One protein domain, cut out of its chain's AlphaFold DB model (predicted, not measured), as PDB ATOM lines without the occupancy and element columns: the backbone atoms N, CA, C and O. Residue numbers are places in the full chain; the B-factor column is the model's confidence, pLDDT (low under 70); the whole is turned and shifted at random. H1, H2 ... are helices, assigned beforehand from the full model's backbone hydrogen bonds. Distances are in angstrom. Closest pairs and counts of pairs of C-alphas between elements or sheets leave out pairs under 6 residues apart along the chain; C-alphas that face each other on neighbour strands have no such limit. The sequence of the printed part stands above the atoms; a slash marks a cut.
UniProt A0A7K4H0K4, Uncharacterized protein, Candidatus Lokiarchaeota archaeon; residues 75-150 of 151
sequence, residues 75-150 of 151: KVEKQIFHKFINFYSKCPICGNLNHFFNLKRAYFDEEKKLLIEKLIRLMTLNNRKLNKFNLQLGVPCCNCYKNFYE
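Overview. This is residues 75 to 150 of the 151 residues of an uncharacterized protein of Candidatus Lokiarchaeota archaeon (UniProt A0A7K4H0K4). H1 packs at large angles on H2 and on H3, while the short helices H4 and H5 sit farther out, H4 beyond the end of H3 and H5 well away from H4. A loop of residues 88 to 99 joins H1 to H2, and residues 133 to 141 run between H4 and H5. The printed part has 76 residues with five named helices, in the order H1 to H5, and no named strand: its class is all helix. It is compact, with a radius of gyration of the C-alphas of 12.7 A and spans of 35 by 31 by 21 A.

Arrangement. Start with H1, residues 75 to 87; its residues 81 to 85 alone touch H2, residues 100 to 107. The closest C-alphas, Ile 85 and Leu 103, are 6.5 A apart; the helices run opposite ways at a steep tilt of 59 degrees. H3, residues 113 to 124, touches H1 with residues 120 to 123 alone, about perpendicular at 78 degrees; the closest C-alphas, Phe 84 and Ile 120, are 6.7 A apart. H2 and H3 only just touch, with 3 pairs of C-alphas within 8 A, and only at the corner; C-alphas 107 and 116 are closest, at 6.2 A. H4, residues 127 to 132, and H5, residues 142 to 149, touch no helix. In H1, H2, H3 and H5 every O i to N i+4 pair is within hydrogen-bond range; in H4, 1 of 2.

Along the chain. Find C-alpha 75 at (69.247, 92.112, 89.166); from there H1 runs 18.4 A to C-alpha 87. H3 covers 17.1 A. H5 ends at C-alpha 149, (43.822, 72.353, 105.445).

Size, cuts and confidence. The C-alphas farthest apart, those of Lys 75 and Glu 150, are 37.6 A apart. The printed part has no cut; the link from H1 to H2 is long. Look for pLDDT under 70 at residues 126 to 136 and residue 150.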
ATOM      1  N   LYS A  75      69.253  91.140  88.060       90.69
ATOM      2  CA  LYS A  75      69.247  92.112  89.166       90.69
ATOM      3  C   LYS A  75      67.834  92.598  89.521       90.69
ATOM      4  O   LYS A  75      67.569  92.851  90.695       90.69
ATOM      5  N   VAL A  76      66.949  92.733  88.532       90.38
ATOM      6  CA  VAL A  76      65.559  93.180  88.728       90.38
ATOM      7  C   VAL A  76      64.733  92.080  89.388       90.38
ATOM      8  O   VAL A  76      64.081  92.328  90.401       90.38
ATOM      9  N   GLU A  77      64.828  90.850  88.892       90.50
ATOM     10  CA  GLU A  77      64.115  89.704  89.467       90.50
ATOM     11  C   GLU A  77      64.556  89.426  90.905       90.50
ATOM     12  O   GLU A  77      63.713  89.207  91.771       90.50
ATOM     13  N   LYS A  78      65.856  89.548  91.210       90.69
ATOM     14  CA  LYS A  78      66.364  89.458  92.590       90.69
ATOM     15  C   LYS A  78      65.714  90.492  93.508       90.69
ATOM     16  O   LYS A  78      65.398  90.186  94.653       90.69
ATOM     17  N   GLN A  79      65.489  91.717  93.032       90.81
ATOM     18  CA  GLN A  79      64.799  92.733  93.833       90.81
ATOM     19  C   GLN A  79      63.332  92.378  94.079       90.81
ATOM     20  O   GLN A  79      62.847  92.602  95.188       90.81
ATOM     21  N   ILE A  80      62.636  91.837  93.077       91.31
ATOM     22  CA  ILE A  80      61.247  91.379  93.218       91.31
ATOM     23  C   ILE A  80      61.182  90.235  94.229       91.31
ATOM     24  O   ILE A  80      60.410  90.322  95.180       91.31
ATOM     25  N   PHE A  81      62.057  89.240  94.093       92.38
ATOM     26  CA  PHE A  81      62.195  88.139  95.040       92.38
ATOM     27  C   PHE A  81      62.417  88.640  96.475       92.38
ATOM     28  O   PHE A  81      61.678  88.281  97.384       92.38
ATOM     29  N   HIS A  82      63.377  89.542  96.698       90.44
ATOM     30  CA  HIS A  82      63.624  90.075  98.040       90.44
ATOM     31  C   HIS A  82      62.434  90.858  98.601       90.44
ATOM     32  O   HIS A  82      62.154  90.783  99.796       90.44
ATOM     33  N   LYS A  83      61.720  91.613  97.759       90.50
ATOM     34  CA  LYS A  83      60.480  92.273  98.179       90.50
ATOM     35  C   LYS A  83      59.421  91.242  98.558       90.50
ATOM     36  O   LYS A  83      58.749  91.449  99.559       90.50
ATOM     37  N   PHE A  84      59.295  90.160  97.790       92.25
ATOM     38  CA  PHE A  84      58.327  89.092  98.027       92.25
ATOM     39  C   PHE A  84      58.567  88.425  99.377       92.25
ATOM     40  O   PHE A  84      57.670  88.404 100.216       92.25
ATOM     41  N   ILE A  85      59.804  87.992  99.627       92.00
ATOM     42  CA  ILE A  85      60.202  87.390 100.902       92.00
ATOM     43  C   ILE A  85      59.900  88.328 102.072       92.00
ATOM     44  O   ILE A  85      59.295  87.914 103.052       92.00
ATOM     45  N   ASN A  86      60.278  89.604 101.964       89.50
ATOM     46  CA  ASN A  86      60.065  90.556 103.051       89.50
ATOM     47  C   ASN A  86      58.581  90.846 103.295       89.50
ATOM     48  O   ASN A  86      58.164  90.957 104.446       89.50
ATOM     49  N   PHE A  87      57.787  90.974 102.231       89.12
ATOM     50  CA  PHE A  87      56.362  91.278 102.336       89.12
ATOM     51  C   PHE A  87      55.589  90.124 102.981       89.12
ATOM     52  O   PHE A  87      54.783  90.355 103.875       89.12
ATOM     53  N   TYR A  88      55.889  88.886 102.587       91.12
ATOM     54  CA  TYR A  88      55.231  87.684 103.103       91.12
ATOM     55  C   TYR A  88      55.977  87.032 104.275       91.12
ATOM     56  O   TYR A  88      55.684  85.898 104.638       91.12
ATOM     57  N   SER A  89      56.919  87.746 104.896       91.12
ATOM     58  CA  SER A  89      57.746  87.246 106.006       91.12
ATOM     59  C   SER A  89      56.970  86.965 107.291       91.12
ATOM     60  O   SER A  89      57.480  86.249 108.148       91.12
ATOM     61  N   LYS A  90      55.766  87.524 107.444       90.19
ATOM     62  CA  LYS A  90      54.900  87.342 108.612       90.19
ATOM     63  C   LYS A  90      53.583  86.701 108.205       90.19
ATOM     64  O   LYS A  90      52.972  87.104 107.216       90.19
ATOM     65  N   CYS A  91      53.142  85.735 108.998       90.75
ATOM     66  CA  CYS A  91      51.855  85.084 108.835       90.75
ATOM     67  C   CYS A  91      50.720  86.072 109.162       90.75
ATOM     68  O   CYS A  91      50.738  86.661 110.243       90.75
ATOM     69  N   PRO A  92      49.706  86.231 108.292       88.94
ATOM     70  CA  PRO A  92      48.561  87.101 108.571       88.94
ATOM     71  C   PRO A  92      47.615  86.526 109.638       88.94
ATOM     72  O   PRO A  92      46.781  87.247 110.161       88.94
ATOM     73  N   ILE A  93      47.721  85.233 109.963       89.31
ATOM     74  CA  ILE A  93      46.813  84.565 110.904       89.31
ATOM     75  C   ILE A  93      47.354  84.662 112.333       89.31
ATOM     76  O   ILE A  93      46.665  85.133 113.230       89.31
ATOM     77  N   CYS A  94      48.597  84.221 112.548       90.00
ATOM     78  CA  CYS A  94      49.200  84.154 113.881       90.00
ATOM     79  C   CYS A  94      50.280  85.215 114.136       90.00
ATOM     80  O   CYS A  94      50.790  85.305 115.246       90.00
ATOM     81  N   GLY A  95      50.684  85.993 113.126       87.12
ATOM     82  CA  GLY A  95      51.730  87.015 113.253       87.12
ATOM     83  C   GLY A  95      53.172  86.488 113.309       87.12
ATOM     84  O   GLY A  95      54.103  87.290 113.186       87.12
ATOM     85  N   ASN A  96      53.372  85.171 113.446       88.88
ATOM     86  CA  ASN A  96      54.698  84.546 113.486       88.88
ATOM     87  C   ASN A  96      55.441  84.669 112.152       88.88
ATOM     88  O   ASN A  96      54.838  84.887 111.095       88.88
ATOM     89  N   LEU A  97      56.765  84.512 112.200       89.12
ATOM     90  CA  LEU A  97      57.597  84.531 111.003       89.12
ATOM     91  C   LEU A  97      57.315  83.303 110.132       89.12
ATOM     92  O   LEU A  97      57.208  82.178 110.612       89.12
ATOM     93  N   ASN A  98      57.193  83.541 108.833       89.50
ATOM     94  CA  ASN A  98      57.170  82.491 107.832       89.50
ATOM     95  C   ASN A  98      58.585  81.992 107.567       89.50
ATOM     96  O   ASN A  98      59.507  82.804 107.431       89.50
ATOM     97  N   HIS A  99      58.705  80.674 107.391       89.19
ATOM     98  CA  HIS A  99      59.952  80.059 106.966       89.19
ATOM     99  C   HIS A  99      60.344  80.556 105.567       89.19
ATOM    100  O   HIS A  99      59.643  80.328 104.574       89.19
ATOM    101  N   PHE A 100      61.487  81.221 105.491       89.06
ATOM    102  CA  PHE A 100      62.204  81.633 104.305       89.06
ATOM    103  C   PHE A 100      62.359  80.480 103.326       89.06
ATOM    104  O   PHE A 100      62.070  80.673 102.146       89.06
ATOM    105  N   PHE A 101      62.743  79.286 103.790       87.25
ATOM    106  CA  PHE A 101      62.868  78.124 102.907       87.25
ATOM    107  C   PHE A 101      61.555  77.818 102.171       87.25
ATOM    108  O   PHE A 101      61.554  77.641 100.952       87.25
ATOM    109  N   ASN A 102      60.424  77.850 102.881       88.75
ATOM    110  CA  ASN A 102      59.109  77.578 102.298       88.75
ATOM    111  C   ASN A 102      58.685  78.673 101.315       88.75
ATOM    112  O   ASN A 102      58.236  78.368 100.210       88.75
ATOM    113  N   LEU A 103      58.873  79.946 101.677       90.62
ATOM    114  CA  LEU A 103      58.575  81.074 100.789       90.62
ATOM    115  C   LEU A 103      59.447  81.054  99.529       90.62
ATOM    116  O   LEU A 103      58.959  81.309  98.429       90.62
ATOM    117  N   LYS A 104      60.734  80.731  99.677       91.00
ATOM    118  CA  LYS A 104      61.687  80.609  98.575       91.00
ATOM    119  C   LYS A 104      61.304  79.465  97.646       91.00
ATOM    120  O   LYS A 104      61.246  79.671  96.438       91.00
ATOM    121  N   ARG A 105      61.014  78.285  98.200       89.19
ATOM    122  CA  ARG A 105      60.555  77.128  97.428       89.19
ATOM    123  C   ARG A 105      59.273  77.461  96.671       89.19
ATOM    124  O   ARG A 105      59.236  77.249  95.469       89.19
ATOM    125  N   ALA A 106      58.285  78.059  97.337       90.12
ATOM    126  CA  ALA A 106      57.030  78.467  96.711       90.12
ATOM    127  C   ALA A 106      57.235  79.481  95.573       90.12
ATOM    128  O   ALA A 106      56.581  79.373  94.545       90.12
ATOM    129  N   TYR A 107      58.157  80.437  95.722       91.94
ATOM    130  CA  TYR A 107      58.453  81.424  94.678       91.94
ATOM    131  C   TYR A 107      58.993  80.789  93.387       91.94
ATOM    132  O   TYR A 107      58.696  81.269  92.295       91.94
ATOM    133  N   PHE A 108      59.796  79.727  93.505       90.94
ATOM    134  CA  PHE A 108      60.406  79.022  92.370       90.94
ATOM    135  C   PHE A 108      59.634  77.771  91.921       90.94
ATOM    136  O   PHE A 108      60.126  77.027  91.064       90.94
ATOM    137  N   ASP A 109      58.459  77.541  92.502       88.94
ATOM    138  CA  ASP A 109      57.568  76.433  92.189       88.94
ATOM    139  C   ASP A 109      56.795  76.734  90.893       88.94
ATOM    140  O   ASP A 109      55.994  77.673  90.828       88.94
ATOM    141  N   GLU A 110      57.065  75.962  89.838       86.88
ATOM    142  CA  GLU A 110      56.477  76.196  88.514       86.88
ATOM    143  C   GLU A 110      54.978  75.880  88.480       86.88
ATOM    144  O   GLU A 110      54.225  76.580  87.801       86.88
ATOM    145  N   GLU A 111      54.520  74.915  89.278       89.75
ATOM    146  CA  GLU A 111      53.104  74.542  89.368       89.75
ATOM    147  C   GLU A 111      52.264  75.680  89.959       89.75
ATOM    148  O   GLU A 111      51.106  75.893  89.595       89.75
ATOM    149  N   LYS A 112      52.872  76.480  90.841       88.44
ATOM    150  CA  LYS A 112      52.220  77.596  91.541       88.44
ATOM    151  C   LYS A 112      52.516  78.948  90.909       88.44
ATOM    152  O   LYS A 112      52.140  79.978  91.473       88.44
ATOM    153  N   LYS A 113      53.122  78.988  89.719       90.06
ATOM    154  CA  LYS A 113      53.540  80.231  89.055       90.06
ATOM    155  C   LYS A 113      52.418  81.271  88.959       90.06
ATOM    156  O   LYS A 113      52.623  82.429  89.315       90.06
ATOM    157  N   LEU A 114      51.208  80.858  88.571       91.88
ATOM    158  CA  LEU A 114      50.043  81.753  88.482       91.88
ATOM    159  C   LEU A 114      49.639  82.349  89.841       91.88
ATOM    160  O   LEU A 114      49.229  83.509  89.916       91.88
ATOM    161  N   LEU A 115      49.746  81.568  90.919       90.75
ATOM    162  CA  LEU A 115      49.481  82.036  92.280       90.75
ATOM    163  C   LEU A 115      50.543  83.053  92.713       90.75
ATOM    164  O   LEU A 115      50.198  84.123  93.214       90.75
ATOM    165  N   ILE A 116      51.820  82.757  92.467       91.94
ATOM    166  CA  ILE A 116      52.937  83.651  92.794       91.94
ATOM    167  C   ILE A 116      52.832  84.974  92.033       91.94
ATOM    168  O   ILE A 116      52.969  86.037  92.636       91.94
ATOM    169  N   GLU A 117      52.503  84.952  90.741       92.06
ATOM    170  CA  GLU A 117      52.290  86.173  89.956       92.06
ATOM    171  C   GLU A 117      51.164  87.042  90.533       92.06
ATOM    172  O   GLU A 117      51.308  88.265  90.632       92.06
ATOM    173  N   LYS A 118      50.057  86.427  90.972       90.56
ATOM    174  CA  LYS A 118      48.974  87.140  91.664       90.56
ATOM    175  C   LYS A 118      49.455  87.732  92.987       90.56
ATOM    176  O   LYS A 118      49.194  88.906  93.239       90.56
ATOM    177  N   LEU A 119      50.197  86.978  93.798       90.19
ATOM    178  CA  LEU A 119      50.763  87.468  95.059       90.19
ATOM    179  C   LEU A 119      51.725  88.644  94.838       90.19
ATOM    180  O   LEU A 119      51.671  89.620  95.583       90.19
ATOM    181  N   ILE A 120      52.557  88.612  93.796       90.69
ATOM    182  CA  ILE A 120      53.442  89.734  93.444       90.69
ATOM    183  C   ILE A 120      52.617  90.969  93.052       90.69
ATOM    184  O   ILE A 120      52.924  92.076  93.493       90.69
ATOM    185  N   ARG A 121      51.532  90.809  92.283       88.94
ATOM    186  CA  ARG A 121      50.614  91.921  91.967       88.94
ATOM    187  C   ARG A 121      49.919  92.472  93.216       88.94
ATOM    188  O   ARG A 121      49.743  93.679  93.332       88.94
ATOM    189  N   LEU A 122      49.555  91.619  94.172       86.12
ATOM    190  CA  LEU A 122      48.958  92.063  95.435       86.12
ATOM    191  C   LEU A 122      49.936  92.898  96.272       86.12
ATOM    192  O   LEU A 122      49.514  93.863  96.898       86.12
ATOM    193  N   MET A 123      51.242  92.622  96.205       85.19
ATOM    194  CA  MET A 123      52.248  93.460  96.870       85.19
ATOM    195  C   MET A 123      52.324  94.886  96.304       85.19
ATOM    196  O   MET A 123      52.734  95.806  97.010       85.19
ATOM    197  N   THR A 124      52.001  95.081  95.019       77.12
ATOM    198  CA  THR A 124      52.050  96.404  94.368       77.12
ATOM    199  C   THR A 124      50.748  97.185  94.525       77.12
ATOM    200  O   THR A 124      50.742  98.410  94.368       77.12
ATOM    201  N   LEU A 125      49.655  96.510  94.891       74.06
ATOM    202  CA  LEU A 125      48.389  97.133  95.250       74.06
ATOM    203  C   LEU A 125      48.536  97.830  96.606       74.06
ATOM    204  O   LEU A 125      48.305  97.269  97.668       74.06
ATOM    205  N   ASN A 126      48.953  99.093  96.526       55.78
ATOM    206  CA  ASN A 126      49.157 100.026  97.629       55.78
ATOM    207  C   ASN A 126      48.157  99.806  98.786       55.78
ATOM    208  O   ASN A 126      46.949 100.013  98.617       55.78
ATOM    209  N   ASN A 127      48.686  99.486  99.975       59.06
ATOM    210  CA  ASN A 127      47.963  99.197 101.226       59.06
ATOM    211  C   ASN A 127      46.847 100.197 101.589       59.06
ATOM    212  O   ASN A 127      45.985  99.879 102.392       59.06
ATOM    213  N   ARG A 128      46.800 101.399 101.002       57.66
ATOM    214  CA  ARG A 128      45.757 102.401 101.285       57.66
ATOM    215  C   ARG A 128      44.332 101.918 101.005       57.66
ATOM    216  O   ARG A 128      43.436 102.271 101.765       57.66
ATOM    217  N   LYS A 129      44.100 101.143  99.937       56.78
ATOM    218  CA  LYS A 129      42.753 100.610  99.653       56.78
ATOM    219  C   LYS A 129      42.429  99.402 100.534       56.78
ATOM    220  O   LYS A 129      41.323  99.334 101.043       56.78
ATOM    221  N   LEU A 130      43.390  98.510 100.766       61.72
ATOM    222  CA  LEU A 130      43.210  97.314 101.600       61.72
ATOM    223  C   LEU A 130      43.026  97.652 103.086       61.72
ATOM    224  O   LEU A 130      42.132  97.107 103.728       61.72
ATOM    225  N   ASN A 131      43.773  98.636 103.595       58.72
ATOM    226  CA  ASN A 131      43.617  99.157 104.955       58.72
ATOM    227  C   ASN A 131      42.230  99.768 105.183       58.72
ATOM    228  O   ASN A 131      41.735  99.743 106.301       58.72
ATOM    229  N   LYS A 132      41.579 100.300 104.137       62.81
ATOM    230  CA  LYS A 132      40.210 100.830 104.242       62.81
ATOM    231  C   LYS A 132      39.173  99.722 104.486       62.81
ATOM    232  O   LYS A 132      38.107 100.007 105.015       62.81
ATOM    233  N   PHE A 133      39.490  98.483 104.110       66.50
ATOM    234  CA  PHE A 133      38.616  97.315 104.246       66.50
ATOM    235  C   PHE A 133      39.097  96.318 105.313       66.50
ATOM    236  O   PHE A 133      38.548  95.225 105.389       66.50
ATOM    237  N   ASN A 134      40.119  96.656 106.115       65.25
ATOM    238  CA  ASN A 134      40.739  95.752 107.098       65.25
ATOM    239  C   ASN A 134      41.114  94.362 106.534       65.25
ATOM    240  O   ASN A 134      41.132  93.369 107.257       65.25
ATOM    241  N   LEU A 135      41.433  94.283 105.240       68.88
ATOM    242  CA  LEU A 135      41.824  93.033 104.592       68.88
ATOM    243  C   LEU A 135      43.300  92.742 104.875       68.88
ATOM    244  O   LEU A 135      44.180  93.464 104.401       68.88
ATOM    245  N   GLN A 136      43.570  91.667 105.618       68.62
ATOM    246  CA  GLN A 136      44.925  91.161 105.833       68.62
ATOM    247  C   GLN A 136      45.277  90.159 104.732       68.62
ATOM    248  O   GLN A 136      44.861  89.003 104.759       68.62
ATOM    249  N   LEU A 137      46.032  90.620 103.734       77.44
ATOM    250  CA  LEU A 137      46.579  89.755 102.692       77.44
ATOM    251  C   LEU A 137      47.946  89.228 103.122       77.44
ATOM    252  O   LEU A 137      48.816  90.000 103.522       77.44
ATOM    253  N   GLY A 138      48.157  87.924 102.992       84.44
ATOM    254  CA  GLY A 138      49.429  87.301 103.323       84.44
ATOM    255  C   GLY A 138      49.471  85.825 102.952       84.44
ATOM    256  O   GLY A 138      48.500  85.272 102.442       84.44
ATOM    257  N   VAL A 139      50.612  85.198 103.228       88.62
ATOM    258  CA  VAL A 139      50.808  83.750 103.082       88.62
ATOM    259  C   VAL A 139      50.776  83.131 104.484       88.62
ATOM    260  O   VAL A 139      51.509  83.617 105.355       88.62
ATOM    261  N   PRO A 140      49.933  82.114 104.744       89.62
ATOM    262  CA  PRO A 140      49.892  81.446 106.043       89.62
ATOM    263  C   PRO A 140      51.207  80.706 106.325       89.62
ATOM    264  O   PRO A 140      51.827  80.166 105.407       89.62
ATOM    265  N   CYS A 141      51.622  80.653 107.593       90.12
ATOM    266  CA  CYS A 141      52.756  79.817 107.996       90.12
ATOM    267  C   CYS A 141      52.403  78.337 107.959       90.12
ATOM    268  O   CYS A 141      51.227  77.984 107.931       90.12
ATOM    269  N   CYS A 142      53.422  77.473 107.998       88.00
ATOM    270  CA  CYS A 142      53.235  76.023 107.957       88.00
ATOM    271  C   CYS A 142      52.235  75.543 109.012       88.00
ATOM    272  O   CYS A 142      51.309  74.829 108.665       88.00
ATOM    273  N   ASN A 143      52.341  76.004 110.260       88.06
ATOM    274  CA  ASN A 143      51.446  75.554 111.329       88.06
ATOM    275  C   ASN A 143      50.000  75.995 111.086       88.06
ATOM    276  O   ASN A 143      49.082  75.208 111.269       88.06
ATOM    277  N   CYS A 144      49.792  77.234 110.630       90.38
ATOM    278  CA  CYS A 144      48.446  77.682 110.276       90.38
ATOM    279  C   CYS A 144      47.914  76.900 109.074       90.38
ATOM    280  O   CYS A 144      46.780  76.454 109.103       90.38
ATOM    281  N   TYR A 145      48.728  76.706 108.036       88.88
ATOM    282  CA  TYR A 145      48.321  75.946 106.862       88.88
ATOM    283  C   TYR A 145      47.867  74.530 107.236       88.88
ATOM    284  O   TYR A 145      46.770  74.144 106.851       88.88
ATOM    285  N   LYS A 146      48.644  73.818 108.061       88.94
ATOM    286  CA  LYS A 146      48.271  72.493 108.572       88.94
ATOM    287  C   LYS A 146      46.944  72.527 109.322       88.94
ATOM    288  O   LYS A 146      46.018  71.827 108.948       88.94
ATOM    289  N   ASN A 147      46.808  73.430 110.292       87.50
ATOM    290  CA  ASN A 147      45.603  73.522 111.117       87.50
ATOM    291  C   ASN A 147      44.313  73.842 110.336       87.50
ATOM    292  O   ASN A 147      43.234  73.595 110.857       87.50
ATOM    293  N   PHE A 148      44.401  74.453 109.148       82.19
ATOM    294  CA  PHE A 148      43.224  74.815 108.346       82.19
ATOM    295  C   PHE A 148      42.934  73.862 107.182       82.19
ATOM    296  O   PHE A 148      41.815  73.882 106.677       82.19
ATOM    297  N   TYR A 149      43.927  73.108 106.702       77.19
ATOM    298  CA  TYR A 149      43.822  72.353 105.445       77.19
ATOM    299  C   TYR A 149      44.278  70.892 105.540       77.19
ATOM    300  O   TYR A 149      43.991  70.130 104.621       77.19
ATOM    301  N   GLU A 150      44.979  70.501 106.605       64.19
ATOM    302  CA  GLU A 150      45.365  69.116 106.896       64.19
ATOM    303  C   GLU A 150      44.575  68.644 108.134       64.19
ATOM    304  O   GLU A 150      45.132  68.543 109.227       64.19
TER     305      GLU A 150